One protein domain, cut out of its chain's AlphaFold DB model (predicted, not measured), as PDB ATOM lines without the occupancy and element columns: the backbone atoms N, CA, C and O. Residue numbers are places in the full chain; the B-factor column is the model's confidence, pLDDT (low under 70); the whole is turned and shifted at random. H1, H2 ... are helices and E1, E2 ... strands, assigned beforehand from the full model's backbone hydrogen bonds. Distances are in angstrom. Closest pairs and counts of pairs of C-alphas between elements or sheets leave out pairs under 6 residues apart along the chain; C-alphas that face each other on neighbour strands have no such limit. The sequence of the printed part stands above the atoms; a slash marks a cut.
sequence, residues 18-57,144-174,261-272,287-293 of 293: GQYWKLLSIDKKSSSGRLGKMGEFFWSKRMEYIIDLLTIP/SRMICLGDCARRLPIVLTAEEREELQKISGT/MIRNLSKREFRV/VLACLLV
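AT A GLANCE: This is residues 18 to 57, 144 to 174, 261 to 272 and 287 to 293 of the 293 residues of an uncharacterized protein of Gymnopus androsaceus JB14 (UniProt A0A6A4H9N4). Look for little regular structure: a two-stranded antiparallel ribbon, E1 and E2, in the middle, H3 on one side, H1 and H2 on the other. The 90 printed residues run E1, H1, H2, E2, H3, class mixed, under half in named elements. The whole is compact, radius of gyration of the C-alphas 13.1 A, spans 34 by 32 by 23 A.

HOW THE PARTS SIT: Start at E1, residues 20 to 25, antiparallel to E2, residues 146 to 150; N 22 and O 149 are within hydrogen-bond range, 2.9 A. H1, residues 38 to 41, is close but not clearly touching H2, residues 46 to 54; their closest C-alphas, Phe 41 and Met 47, are 6.7 A apart. H3, residues 162 to 171, is only just apart from E1, closest 8.0 A. Every O i to N i+4 pair is within range in H2 and H3; H1 is too short for one.

IN THESE COORDINATES: Find C-alpha 20 at (29.582, 6.901, 17.246), where E1 begins its 17.0 A; H3 runs 14.6 A to C-alpha 171 at (34.771, 17.731, 28.497).

THE WHOLE: Cuts separate C-alphas 57 and 144 by 15.1 A, 174 and 261 by 25.3 A, 272 and 287 by 13.8 A. Links E1 to H1 and E2 to H3 are long. Residues 174, 261 to 272 and 287 to 293 have pLDDT under 70.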
ATOM      1  N   GLY A  18      29.191   3.099  10.725       80.38
ATOM      2  CA  GLY A  18      29.080   2.801  12.161       80.38
ATOM      3  C   GLY A  18      29.777   3.759  13.137       80.38
ATOM      4  O   GLY A  18      30.170   3.321  14.217       80.38
ATOM      5  N   GLN A  19      29.925   5.035  12.781       86.12
ATOM      6  CA  GLN A  19      30.535   6.040  13.657       86.12
ATOM      7  C   GLN A  19      29.651   6.331  14.867       86.12
ATOM      8  O   GLN A  19      28.431   6.485  14.730       86.12
ATOM      9  N   TYR A  20      30.268   6.451  16.043       90.38
ATOM     10  CA  TYR A  20      29.582   6.901  17.246       90.38
ATOM     11  C   TYR A  20      29.522   8.420  17.292       90.38
ATOM     12  O   TYR A  20      30.523   9.105  17.092       90.38
ATOM     13  N   TRP A  21      28.349   8.942  17.632       91.19
ATOM     14  CA  TRP A  21      28.104  10.374  17.712       91.19
ATOM     15  C   TRP A  21      27.965  10.830  19.160       91.19
ATOM     16  O   TRP A  21      27.530  10.080  20.039       91.19
ATOM     17  N   LYS A  22      28.333  12.084  19.409       92.44
ATOM     18  CA  LYS A  22      28.005  12.820  20.630       92.44
ATOM     19  C   LYS A  22      27.605  14.245  20.289       92.44
ATOM     20  O   LYS A  22      28.156  14.836  19.361       92.44
ATOM     21  N   LEU A  23      26.683  14.802  21.061       93.44
ATOM     22  CA  LEU A  23      26.358  16.218  21.010       93.44
ATOM     23  C   LEU A  23      27.120  16.948  22.121       93.44
ATOM     24  O   LEU A  23      27.322  16.429  23.227       93.44
ATOM     25  N   LEU A  24      27.578  18.148  21.797       93.50
ATOM     26  CA  LEU A  24      28.299  19.043  22.690       93.50
ATOM     27  C   LEU A  24      27.584  20.390  22.683       93.50
ATOM     28  O   LEU A  24      27.362  20.942  21.607       93.50
ATOM     29  N   SER A  25      27.258  20.917  23.860       93.94
ATOM     30  CA  SER A  25      26.807  22.299  24.017       93.94
ATOM     31  C   SER A  25      27.999  23.154  24.433       93.94
ATOM     32  O   SER A  25      28.567  22.946  25.510       93.94
ATOM     33  N   ILE A  26      28.397  24.082  23.559       93.19
ATOM     34  CA  ILE A  26      29.544  24.973  23.785       93.19
ATOM     35  C   ILE A  26      29.226  25.899  24.958       93.19
ATOM     36  O   ILE A  26      29.993  25.978  25.913       93.19
ATOM     37  N   ASP A  27      28.054  26.530  24.926       91.62
ATOM     38  CA  ASP A  27      27.672  27.534  25.921       91.62
ATOM     39  C   ASP A  27      27.459  26.920  27.309       91.62
ATOM     40  O   ASP A  27      27.769  27.541  28.325       91.62
ATOM     41  N   LYS A  28      26.967  25.675  27.369       91.19
ATOM     42  CA  LYS A  28      26.749  24.951  28.630       91.19
ATOM     43  C   LYS A  28      27.944  24.116  29.071       91.19
ATOM     44  O   LYS A  28      27.850  23.467  30.110       91.19
ATOM     45  N   LYS A  29      29.024  24.068  28.283       92.50
ATOM     46  CA  LYS A  29      30.229  23.277  28.581       92.50
ATOM     47  C   LYS A  29      29.897  21.826  28.962       92.50
ATOM     48  O   LYS A  29      30.466  21.263  29.895       92.50
ATOM     49  N   SER A  30      28.946  21.217  28.252       92.06
ATOM     50  CA  SER A  30      28.420  19.883  28.569       92.06
ATOM     51  C   SER A  30      28.321  18.987  27.334       92.06
ATOM     52  O   SER A  30      28.307  19.449  26.192       92.06
ATOM     53  N   SER A  31      28.297  17.672  27.568       92.62
ATOM     54  CA  SER A  31      28.196  16.645  26.529       92.62
ATOM     55  C   SER A  31      27.037  15.699  26.815       92.62
ATOM     56  O   SER A  31      26.808  15.330  27.961       92.62
ATOM     57  N   SER A  32      26.371  15.237  25.755       91.38
ATOM     58  CA  SER A  32      25.308  14.234  25.827       91.38
ATOM     59  C   SER A  32      25.846  12.819  26.090       91.38
ATOM     60  O   SER A  32      25.082  11.860  26.111       91.38
ATOM     61  N   GLY A  33      27.172  12.656  26.192       91.88
ATOM     62  CA  GLY A  33      27.822  11.351  26.189       91.88
ATOM     63  C   GLY A  33      27.773  10.675  24.814       91.88
ATOM     64  O   GLY A  33      27.514  11.310  23.791       91.88
ATOM     65  N   ARG A  34      28.061   9.368  24.776       90.75
ATOM     66  CA  ARG A  34      28.030   8.574  23.536       90.75
ATOM     67  C   ARG A  34      26.583   8.238  23.175       90.75
ATOM     68  O   ARG A  34      25.951   7.425  23.851       90.75
ATOM     69  N   LEU A  35      26.088   8.826  22.092       90.62
ATOM     70  CA  LEU A  35      24.718   8.624  21.625       90.62
ATOM     71  C   LEU A  35      24.524   7.286  20.923       90.62
ATOM     72  O   LEU A  35      23.433   6.735  20.971       90.62
ATOM     73  N   GLY A  36      25.592   6.722  20.362       91.19
ATOM     74  CA  GLY A  36      25.509   5.534  19.518       91.19
ATOM     75  C   GLY A  36      25.740   5.891  18.058       91.19
ATOM     76  O   GLY A  36      26.209   6.989  17.740       91.19
ATOM     77  N   LYS A  37      25.414   4.956  17.171       91.44
ATOM     78  CA  LYS A  37      25.422   5.191  15.728       91.44
ATOM     79  C   LYS A  37      24.188   5.986  15.343       91.44
ATOM     80  O   LYS A  37      23.112   5.726  15.867       91.44
ATOM     81  N   MET A  38      24.328   6.929  14.415       84.88
ATOM     82  CA  MET A  38      23.264   7.886  14.088       84.88
ATOM     83  C   MET A  38      21.931   7.198  13.741       84.88
ATOM     84  O   MET A  38      20.903   7.590  14.279       84.88
ATOM     85  N   GLY A  39      21.953   6.121  12.946       83.38
ATOM     86  CA  GLY A  39      20.745   5.364  12.589       83.38
ATOM     87  C   GLY A  39      20.092   4.579  13.737       83.38
ATOM     88  O   GLY A  39      18.895   4.331  13.693       83.38
ATOM     89  N   GLU A  40      20.847   4.216  14.774       86.12
ATOM     90  CA  GLU A  40      20.333   3.488  15.948       86.12
ATOM     91  C   GLU A  40      19.859   4.454  17.043       86.12
ATOM     92  O   GLU A  40      18.891   4.200  17.755       86.12
ATOM     93  N   PHE A  41      20.553   5.584  17.172       84.25
ATOM     94  CA  PHE A  41      20.336   6.571  18.218       84.25
ATOM     95  C   PHE A  41      18.978   7.278  18.086       84.25
ATOM     96  O   PHE A  41      18.297   7.428  19.104       84.25
ATOM     97  N   PHE A  42      18.564   7.665  16.871       82.62
ATOM     98  CA  PHE A  42      17.314   8.411  16.653       82.62
ATOM     99  C   PHE A  42      16.068   7.681  17.161       82.62
ATOM    100  O   PHE A  42      15.117   8.323  17.591       82.62
ATOM    101  N   TRP A  43      16.099   6.349  17.154       82.88
ATOM    102  CA  TRP A  43      14.981   5.499  17.567       82.88
ATOM    103  C   TRP A  43      15.156   4.916  18.972       82.88
ATOM    104  O   TRP A  43      14.368   4.084  19.414       82.88
ATOM    105  N   SER A  44      16.207   5.318  19.686       86.31
ATOM    106  CA  SER A  44      16.476   4.836  21.038       86.31
ATOM    107  C   SER A  44      15.761   5.689  22.088       86.31
ATOM    108  O   SER A  44      15.604   6.895  21.915       86.31
ATOM    109  N   LYS A  45      15.451   5.104  23.254       86.94
ATOM    110  CA  LYS A  45      14.940   5.853  24.426       86.94
ATOM    111  C   LYS A  45      15.865   6.994  24.874       86.94
ATOM    112  O   LYS A  45      15.437   7.924  25.542       86.94
ATOM    113  N   ARG A  46      17.149   6.963  24.492       83.81
ATOM    114  CA  ARG A  46      18.088   8.066  24.762       83.81
ATOM    115  C   ARG A  46      17.736   9.335  23.989       83.81
ATOM    116  O   ARG A  46      18.169  10.412  24.389       83.81
ATOM    117  N   MET A  47      16.976   9.217  22.902       85.50
ATOM    118  CA  MET A  47      16.496  10.370  22.153       85.50
ATOM    119  C   MET A  47      15.515  11.202  22.980       85.50
ATOM    120  O   MET A  47      15.577  12.419  22.889       85.50
ATOM    121  N   GLU A  48      14.701  10.590  23.848       85.81
ATOM    122  CA  GLU A  48      13.792  11.316  24.754       85.81
ATOM    123  C   GLU A  48      14.569  12.311  25.625       85.81
ATOM    124  O   GLU A  48      14.235  13.491  25.675       85.81
ATOM    125  N   TYR A  49      15.704  11.880  26.187       86.25
ATOM    126  CA  TYR A  49      16.591  12.761  26.948       86.25
ATOM    127  C   TYR A  49      17.140  13.921  26.106       86.25
ATOM    128  O   TYR A  49      17.236  15.047  26.584       86.25
ATOM    129  N   ILE A  50      17.501  13.683  24.843       89.31
ATOM    130  CA  ILE A  50      18.006  14.753  23.971       89.31
ATOM    131  C   ILE A  50      16.888  15.697  23.556       89.31
ATOM    132  O   ILE A  50      17.111  16.901  23.506       89.31
ATOM    133  N   ILE A  51      15.697  15.178  23.283       88.56
ATOM    134  CA  ILE A  51      14.516  15.995  23.023       88.56
ATOM    135  C   ILE A  51      14.265  16.893  24.237       88.56
ATOM    136  O   ILE A  51      14.104  18.095  24.059       88.56
ATOM    137  N   ASP A  52      14.359  16.379  25.462       84.88
ATOM    138  CA  ASP A  52      14.230  17.193  26.676       84.88
ATOM    139  C   ASP A  52      15.321  18.267  26.808       84.88
ATOM    140  O   ASP A  52      15.056  19.364  27.307       84.88
ATOM    141  N   LEU A  53      16.547  17.985  26.351       87.25
ATOM    142  CA  LEU A  53      17.615  18.988  26.294       87.25
ATOM    143  C   LEU A  53      17.322  20.056  25.230       87.25
ATOM    144  O   LEU A  53      17.539  21.239  25.478       87.25
ATOM    145  N   LEU A  54      16.849  19.660  24.050       89.56
ATOM    146  CA  LEU A  54      16.693  20.538  22.886       89.56
ATOM    147  C   LEU A  54      15.376  21.315  22.865       89.56
ATOM    148  O   LEU A  54      15.285  22.348  22.205       89.56
ATOM    149  N   THR A  55      14.344  20.822  23.541       85.31
ATOM    150  CA  THR A  55      13.017  21.428  23.487       85.31
ATOM    151  C   THR A  55      12.900  22.595  24.456       85.31
ATOM    152  O   THR A  55      13.236  22.519  25.639       85.31
ATOM    153  N   ILE A  56      12.371  23.702  23.938       79.94
ATOM    154  CA  ILE A  56      11.803  24.766  24.762       79.94
ATOM    155  C   ILE A  56      10.356  24.359  25.013       79.94
ATOM    156  O   ILE A  56       9.644  24.093  24.041       79.94
ATOM    157  N   PRO A  57       9.880  24.309  26.268       71.06
ATOM    158  CA  PRO A  57       8.468  24.072  26.506       71.06
ATOM    159  C   PRO A  57       7.667  25.204  25.861       71.06
ATOM    160  O   PRO A  57       7.816  26.381  26.198       71.06
ATOM    161  N   SER A 144      21.375  27.180  22.641       91.06
ATOM    162  CA  SER A 144      22.825  27.054  22.830       91.06
ATOM    163  C   SER A 144      23.512  26.672  21.521       91.06
ATOM    164  O   SER A 144      22.982  25.901  20.727       91.06
ATOM    165  N   ARG A 145      24.747  27.131  21.317       91.69
ATOM    166  CA  ARG A 145      25.590  26.704  20.199       91.69
ATOM    167  C   ARG A 145      26.007  25.250  20.401       91.69
ATOM    168  O   ARG A 145      26.761  24.928  21.325       91.69
ATOM    169  N   MET A 146      25.539  24.378  19.516       92.94
ATOM    170  CA  MET A 146      25.825  22.947  19.581       92.94
ATOM    171  C   MET A 146      26.773  22.461  18.485       92.94
ATOM    172  O   MET A 146      26.822  23.008  17.385       92.94
ATOM    173  N   ILE A 147      27.513  21.393  18.791       92.62
ATOM    174  CA  ILE A 147      28.331  20.642  17.835       92.62
ATOM    175  C   ILE A 147      27.943  19.168  17.910       92.62
ATOM    176  O   ILE A 147      27.966  18.560  18.980       92.62
ATOM    177  N   CYS A 148      27.657  18.580  16.752       92.31
ATOM    178  CA  CYS A 148      27.581  17.135  16.592       92.31
ATOM    179  C   CYS A 148      28.963  16.597  16.208       92.31
ATOM    180  O   CYS A 148      29.526  16.988  15.185       92.31
ATOM    181  N   LEU A 149      29.541  15.740  17.048       91.94
ATOM    182  CA  LEU A 149      30.885  15.207  16.855       91.94
ATOM    183  C   LEU A 149      30.828  13.688  16.698       91.94
ATOM    184  O   LEU A 149      30.430  12.980  17.623       91.94
ATOM    185  N   GLY A 150      31.262  13.199  15.538       91.12
ATOM    186  CA  GLY A 150      31.566  11.785  15.337       91.12
ATOM    187  C   GLY A 150      32.902  11.417  15.989       91.12
ATOM    188  O   GLY A 150      33.815  12.239  16.057       91.12
ATOM    189  N   ASP A 151      33.047  10.181  16.448       88.25
ATOM    190  CA  ASP A 151      34.303   9.621  16.972       88.25
ATOM    191  C   ASP A 151      35.488   9.723  15.991       88.25
ATOM    192  O   ASP A 151      36.636   9.881  16.406       88.25
ATOM    193  N   CYS A 152      35.211   9.717  14.688       85.19
ATOM    194  CA  CYS A 152      36.205   9.876  13.631       85.19
ATOM    195  C   CYS A 152      36.624  11.337  13.381       85.19
ATOM    196  O   CYS A 152      37.527  11.594  12.574       85.19
ATOM    197  N   ALA A 153      36.000  12.311  14.050       84.69
ATOM    198  CA  ALA A 153      36.332  13.721  13.899       84.69
ATOM    199  C   ALA A 153      37.703  14.027  14.524       84.69
ATOM    200  O   ALA A 153      37.848  14.246  15.724       84.69
ATOM    201  N   ARG A 154      38.744  14.078  13.685       82.25
ATOM    202  CA  ARG A 154      40.131  14.329  14.125       82.25
ATOM    203  C   ARG A 154      40.411  15.778  14.529       82.25
ATOM    204  O   ARG A 154      41.475  16.049  15.092       82.25
ATOM    205  N   ARG A 155      39.543  16.719  14.145       84.88
ATOM    206  CA  ARG A 155      39.722  18.162  14.346       84.88
ATOM    207  C   ARG A 155      38.386  18.812  14.686       84.88
ATOM    208  O   ARG A 155      37.374  18.483  14.077       84.88
ATOM    209  N   LEU A 156      38.410  19.749  15.629       85.94
ATOM    210  CA  LEU A 156      37.258  20.585  15.955       85.94
ATOM    211  C   LEU A 156      37.087  21.718  14.920       85.94
ATOM    212  O   LEU A 156      38.070  22.103  14.274       85.94
ATOM    213  N   PRO A 157      35.865  22.263  14.754       85.44
ATOM    214  CA  PRO A 157      35.603  23.374  13.843       85.44
ATOM    215  C   PRO A 157      36.462  24.607  14.144       85.44
ATOM    216  O   PRO A 157      36.723  24.933  15.302       85.44
ATOM    217  N   ILE A 158      36.857  25.338  13.094       87.62
ATOM    218  CA  ILE A 158      37.710  26.531  13.234       87.62
ATOM    219  C   ILE A 158      36.981  27.681  13.951       87.62
ATOM    220  O   ILE A 158      37.631  28.513  14.571       87.62
ATOM    221  N   VAL A 159      35.645  27.688  13.903       89.12
ATOM    222  CA  VAL A 159      34.765  28.724  14.479       89.12
ATOM    223  C   VAL A 159      34.912  28.855  16.000       89.12
ATOM    224  O   VAL A 159      34.593  29.903  16.546       89.12
ATOM    225  N   LEU A 160      35.417  27.819  16.671       90.12
ATOM    226  CA  LEU A 160      35.655  27.838  18.112       90.12
ATOM    227  C   LEU A 160      36.886  28.671  18.465       90.12
ATOM    228  O   LEU A 160      37.946  28.491  17.837       90.12
ATOM    229  N   THR A 161      36.765  29.490  19.511       94.44
ATOM    230  CA  THR A 161      37.908  30.203  20.098       94.44
ATOM    231  C   THR A 161      38.916  29.217  20.697       94.44
ATOM    232  O   THR A 161      38.631  28.026  20.863       94.44
ATOM    233  N   ALA A 162      40.139  29.676  20.972       93.12
ATOM    234  CA  ALA A 162      41.172  28.810  21.539       93.12
ATOM    235  C   ALA A 162      40.752  28.268  22.916       93.12
ATOM    236  O   ALA A 162      40.936  27.082  23.192       93.12
ATOM    237  N   GLU A 163      40.104  29.114  23.715       94.19
ATOM    238  CA  GLU A 163      39.585  28.798  25.045       94.19
ATOM    239  C   GLU A 163      38.465  27.752  24.959       94.19
ATOM    240  O   GLU A 163      38.521  26.723  25.632       94.19
ATOM    241  N   GLU A 164      37.491  27.947  24.058       93.44
ATOM    242  CA  GLU A 164      36.396  26.991  23.843       93.44
ATOM    243  C   GLU A 164      36.916  25.613  23.402       93.44
ATOM    244  O   GLU A 164      36.386  24.578  23.810       93.44
ATOM    245  N   ARG A 165      37.973  25.567  22.579       91.19
ATOM    246  CA  ARG A 165      38.586  24.294  22.164       91.19
ATOM    247  C   ARG A 165      39.242  23.568  23.326       91.19
ATOM    248  O   ARG A 165      39.093  22.349  23.411       91.19
ATOM    249  N   GLU A 166      39.959  24.284  24.185       91.44
ATOM    250  CA  GLU A 166      40.606  23.687  25.354       91.44
ATOM    251  C   GLU A 166      39.558  23.119  26.323       91.44
ATOM    252  O   GLU A 166      39.684  21.993  26.811       91.44
ATOM    253  N   GLU A 167      38.467  23.853  26.549       91.38
ATOM    254  CA  GLU A 167      37.358  23.393  27.385       91.38
ATOM    255  C   GLU A 167      36.655  22.169  26.793       91.38
ATOM    256  O   GLU A 167      36.439  21.175  27.492       91.38
ATOM    257  N   LEU A 168      36.359  22.186  25.492       89.25
ATOM    258  CA  LEU A 168      35.751  21.038  24.821       89.25
ATOM    259  C   LEU A 168      36.668  19.814  24.837       89.25
ATOM    260  O   LEU A 168      36.169  18.697  24.982       89.25
ATOM    261  N   GLN A 169      37.988  19.988  24.744       88.00
ATOM    262  CA  GLN A 169      38.933  18.884  24.912       88.00
ATOM    263  C   GLN A 169      38.820  18.263  26.310       88.00
ATOM    264  O   GLN A 169      38.690  17.038  26.399       88.00
ATOM    265  N   LYS A 170      38.738  19.078  27.372       89.56
ATOM    266  CA  LYS A 170      38.532  18.605  28.757       89.56
ATOM    267  C   LYS A 170      37.223  17.818  28.906       89.56
ATOM    268  O   LYS A 170      37.238  16.702  29.421       89.56
ATOM    269  N   ILE A 171      36.109  18.353  28.397       87.38
ATOM    270  CA  ILE A 171      34.771  17.731  28.497       87.38
ATOM    271  C   ILE A 171      34.687  16.444  27.676       87.38
ATOM    272  O   ILE A 171      34.049  15.471  28.072       87.38
ATOM    273  N   SER A 172      35.322  16.432  26.504       81.50
ATOM    274  CA  SER A 172      35.198  15.336  25.552       81.50
ATOM    275  C   SER A 172      35.762  14.010  26.067       81.50
ATOM    276  O   SER A 172      35.491  12.983  25.438       81.50
ATOM    277  N   GLY A 173      36.549  14.031  27.154       73.75
ATOM    278  CA  GLY A 173      37.236  12.866  27.716       73.75
ATOM    279  C   GLY A 173      38.274  12.260  26.769       73.75
ATOM    280  O   GLY A 173      38.912  11.262  27.098       73.75
ATOM    281  N   THR A 174      38.457  12.859  25.591       62.97
ATOM    282  CA  THR A 174      39.485  12.503  24.625       62.97
ATOM    283  C   THR A 174      40.791  13.060  25.168       62.97
ATOM    284  O   THR A 174      41.274  14.093  24.723       62.97
ATOM    285  N   MET A 261      28.752  23.252   5.293       34.41
ATOM    286  CA  MET A 261      27.515  23.989   5.553       34.41
ATOM    287  C   MET A 261      27.224  23.947   7.050       34.41
ATOM    288  O   MET A 261      26.792  22.927   7.576       34.41
ATOM    289  N   ILE A 262      27.474  25.065   7.727       38.25
ATOM    290  CA  ILE A 262      26.997  25.293   9.089       38.25
ATOM    291  C   ILE A 262      25.606  25.906   8.941       38.25
ATOM    292  O   ILE A 262      25.480  27.087   8.616       38.25
ATOM    293  N   ARG A 263      24.553  25.104   9.115       38.22
ATOM    294  CA  ARG A 263      23.188  25.638   9.177       38.22
ATOM    295  C   ARG A 263      22.942  26.152  10.581       38.22
ATOM    296  O   ARG A 263      22.749  25.351  11.479       38.22
ATOM    297  N   ASN A 264      22.983  27.470  10.736       35.88
ATOM    298  CA  ASN A 264      22.423  28.166  11.881       35.88
ATOM    299  C   ASN A 264      20.934  28.420  11.577       35.88
ATOM    300  O   ASN A 264      20.621  29.126  10.617       35.88
ATOM    301  N   LEU A 265      20.018  27.841  12.359       41.62
ATOM    302  CA  LEU A 265      18.574  28.048  12.173       41.62
ATOM    303  C   LEU A 265      18.123  29.480  12.543       41.62
ATOM    304  O   LEU A 265      17.034  29.905  12.158       41.62
ATOM    305  N   SER A 266      18.981  30.291  13.174       39.12
ATOM    306  CA  SER A 266      18.775  31.727  13.385       39.12
ATOM    307  C   SER A 266      19.256  32.565  12.180       39.12
ATOM    308  O   SER A 266      20.228  33.308  12.284       39.12
ATOM    309  N   LYS A 267      18.596  32.446  11.017       35.41
ATOM    310  CA  LYS A 267      18.607  33.364   9.837       35.41
ATOM    311  C   LYS A 267      19.942  33.933   9.280       35.41
ATOM    312  O   LYS A 267      19.894  34.723   8.340       35.41
ATOM    313  N   ARG A 268      21.123  33.590   9.797       36.25
ATOM    314  CA  ARG A 268      22.422  34.103   9.327       36.25
ATOM    315  C   ARG A 268      23.278  32.948   8.831       36.25
ATOM    316  O   ARG A 268      23.761  32.134   9.614       36.25
ATOM    317  N   GLU A 269      23.458  32.889   7.516       40.25
ATOM    318  CA  GLU A 269      24.362  31.943   6.870       40.25
ATOM    319  C   GLU A 269      25.817  32.378   7.067       40.25
ATOM    320  O   GLU A 269      26.176  33.525   6.796       40.25
ATOM    321  N   PHE A 270      26.682  31.450   7.477       37.19
ATOM    322  CA  PHE A 270      28.125  31.682   7.540       37.19
ATOM    323  C   PHE A 270      28.828  30.864   6.457       37.19
ATOM    324  O   PHE A 270      28.676  29.644   6.380       37.19
ATOM    325  N   ARG A 271      29.617  31.540   5.613       39.47
ATOM    326  CA  ARG A 271      30.432  30.914   4.561       39.47
ATOM    327  C   ARG A 271      31.889  30.872   5.007       39.47
ATOM    328  O   ARG A 271      32.525  31.914   5.141       39.47
ATOM    329  N   VAL A 272      32.430  29.674   5.212       35.84
ATOM    330  CA  VAL A 272      33.853  29.486   5.530       35.84
ATOM    331  C   VAL A 272      34.633  29.313   4.226       35.84
ATOM    332  O   VAL A 272      34.375  28.372   3.479       35.84
ATOM    333  N   VAL A 287      33.719  16.051   9.385       37.44
ATOM    334  CA  VAL A 287      33.163  16.701  10.578       37.44
ATOM    335  C   VAL A 287      31.832  17.326  10.184       37.44
ATOM    336  O   VAL A 287      31.801  18.402   9.594       37.44
ATOM    337  N   LEU A 288      30.715  16.661  10.476       38.59
ATOM    338  CA  LEU A 288      29.404  17.267  10.253       38.59
ATOM    339  C   LEU A 288      29.102  18.255  11.390       38.59
ATOM    340  O   LEU A 288      28.528  17.895  12.413       38.59
ATOM    341  N   ALA A 289      29.511  19.511  11.224       35.09
ATOM    342  CA  ALA A 289      29.163  20.582  12.151       35.09
ATOM    343  C   ALA A 289      27.736  21.088  11.864       35.09
ATOM    344  O   ALA A 289      27.547  22.047  11.119       35.09
ATOM    345  N   CYS A 290      26.729  20.442  12.455       36.97
ATOM    346  CA  CYS A 290      25.390  21.023  12.558       36.97
ATOM    347  C   CYS A 290      25.341  21.954  13.772       36.97
ATOM    348  O   CYS A 290      25.505  21.491  14.900       36.97
ATOM    349  N   LEU A 291      25.120  23.247  13.531       31.59
ATOM    350  CA  LEU A 291      24.909  24.249  14.572       31.59
ATOM    351  C   LEU A 291      23.403  24.382  14.810       31.59
ATOM    352  O   LEU A 291      22.740  25.238  14.235       31.59
ATOM    353  N   LEU A 292      22.854  23.474  15.609       33.06
ATOM    354  CA  LEU A 292      21.473  23.592  16.068       33.06
ATOM    355  C   LEU A 292      21.407  24.799  17.016       33.06
ATOM    356  O   LEU A 292      22.215  24.872  17.942       33.06
ATOM    357  N   VAL A 293      20.523  25.755  16.716       33.84
ATOM    358  CA  VAL A 293      20.171  26.909  17.562       33.84
ATOM    359  C   VAL A 293      18.720  26.749  17.961       33.84
ATOM    360  O   VAL A 293      17.921  26.482  17.033       33.84
TER     361      VAL A 293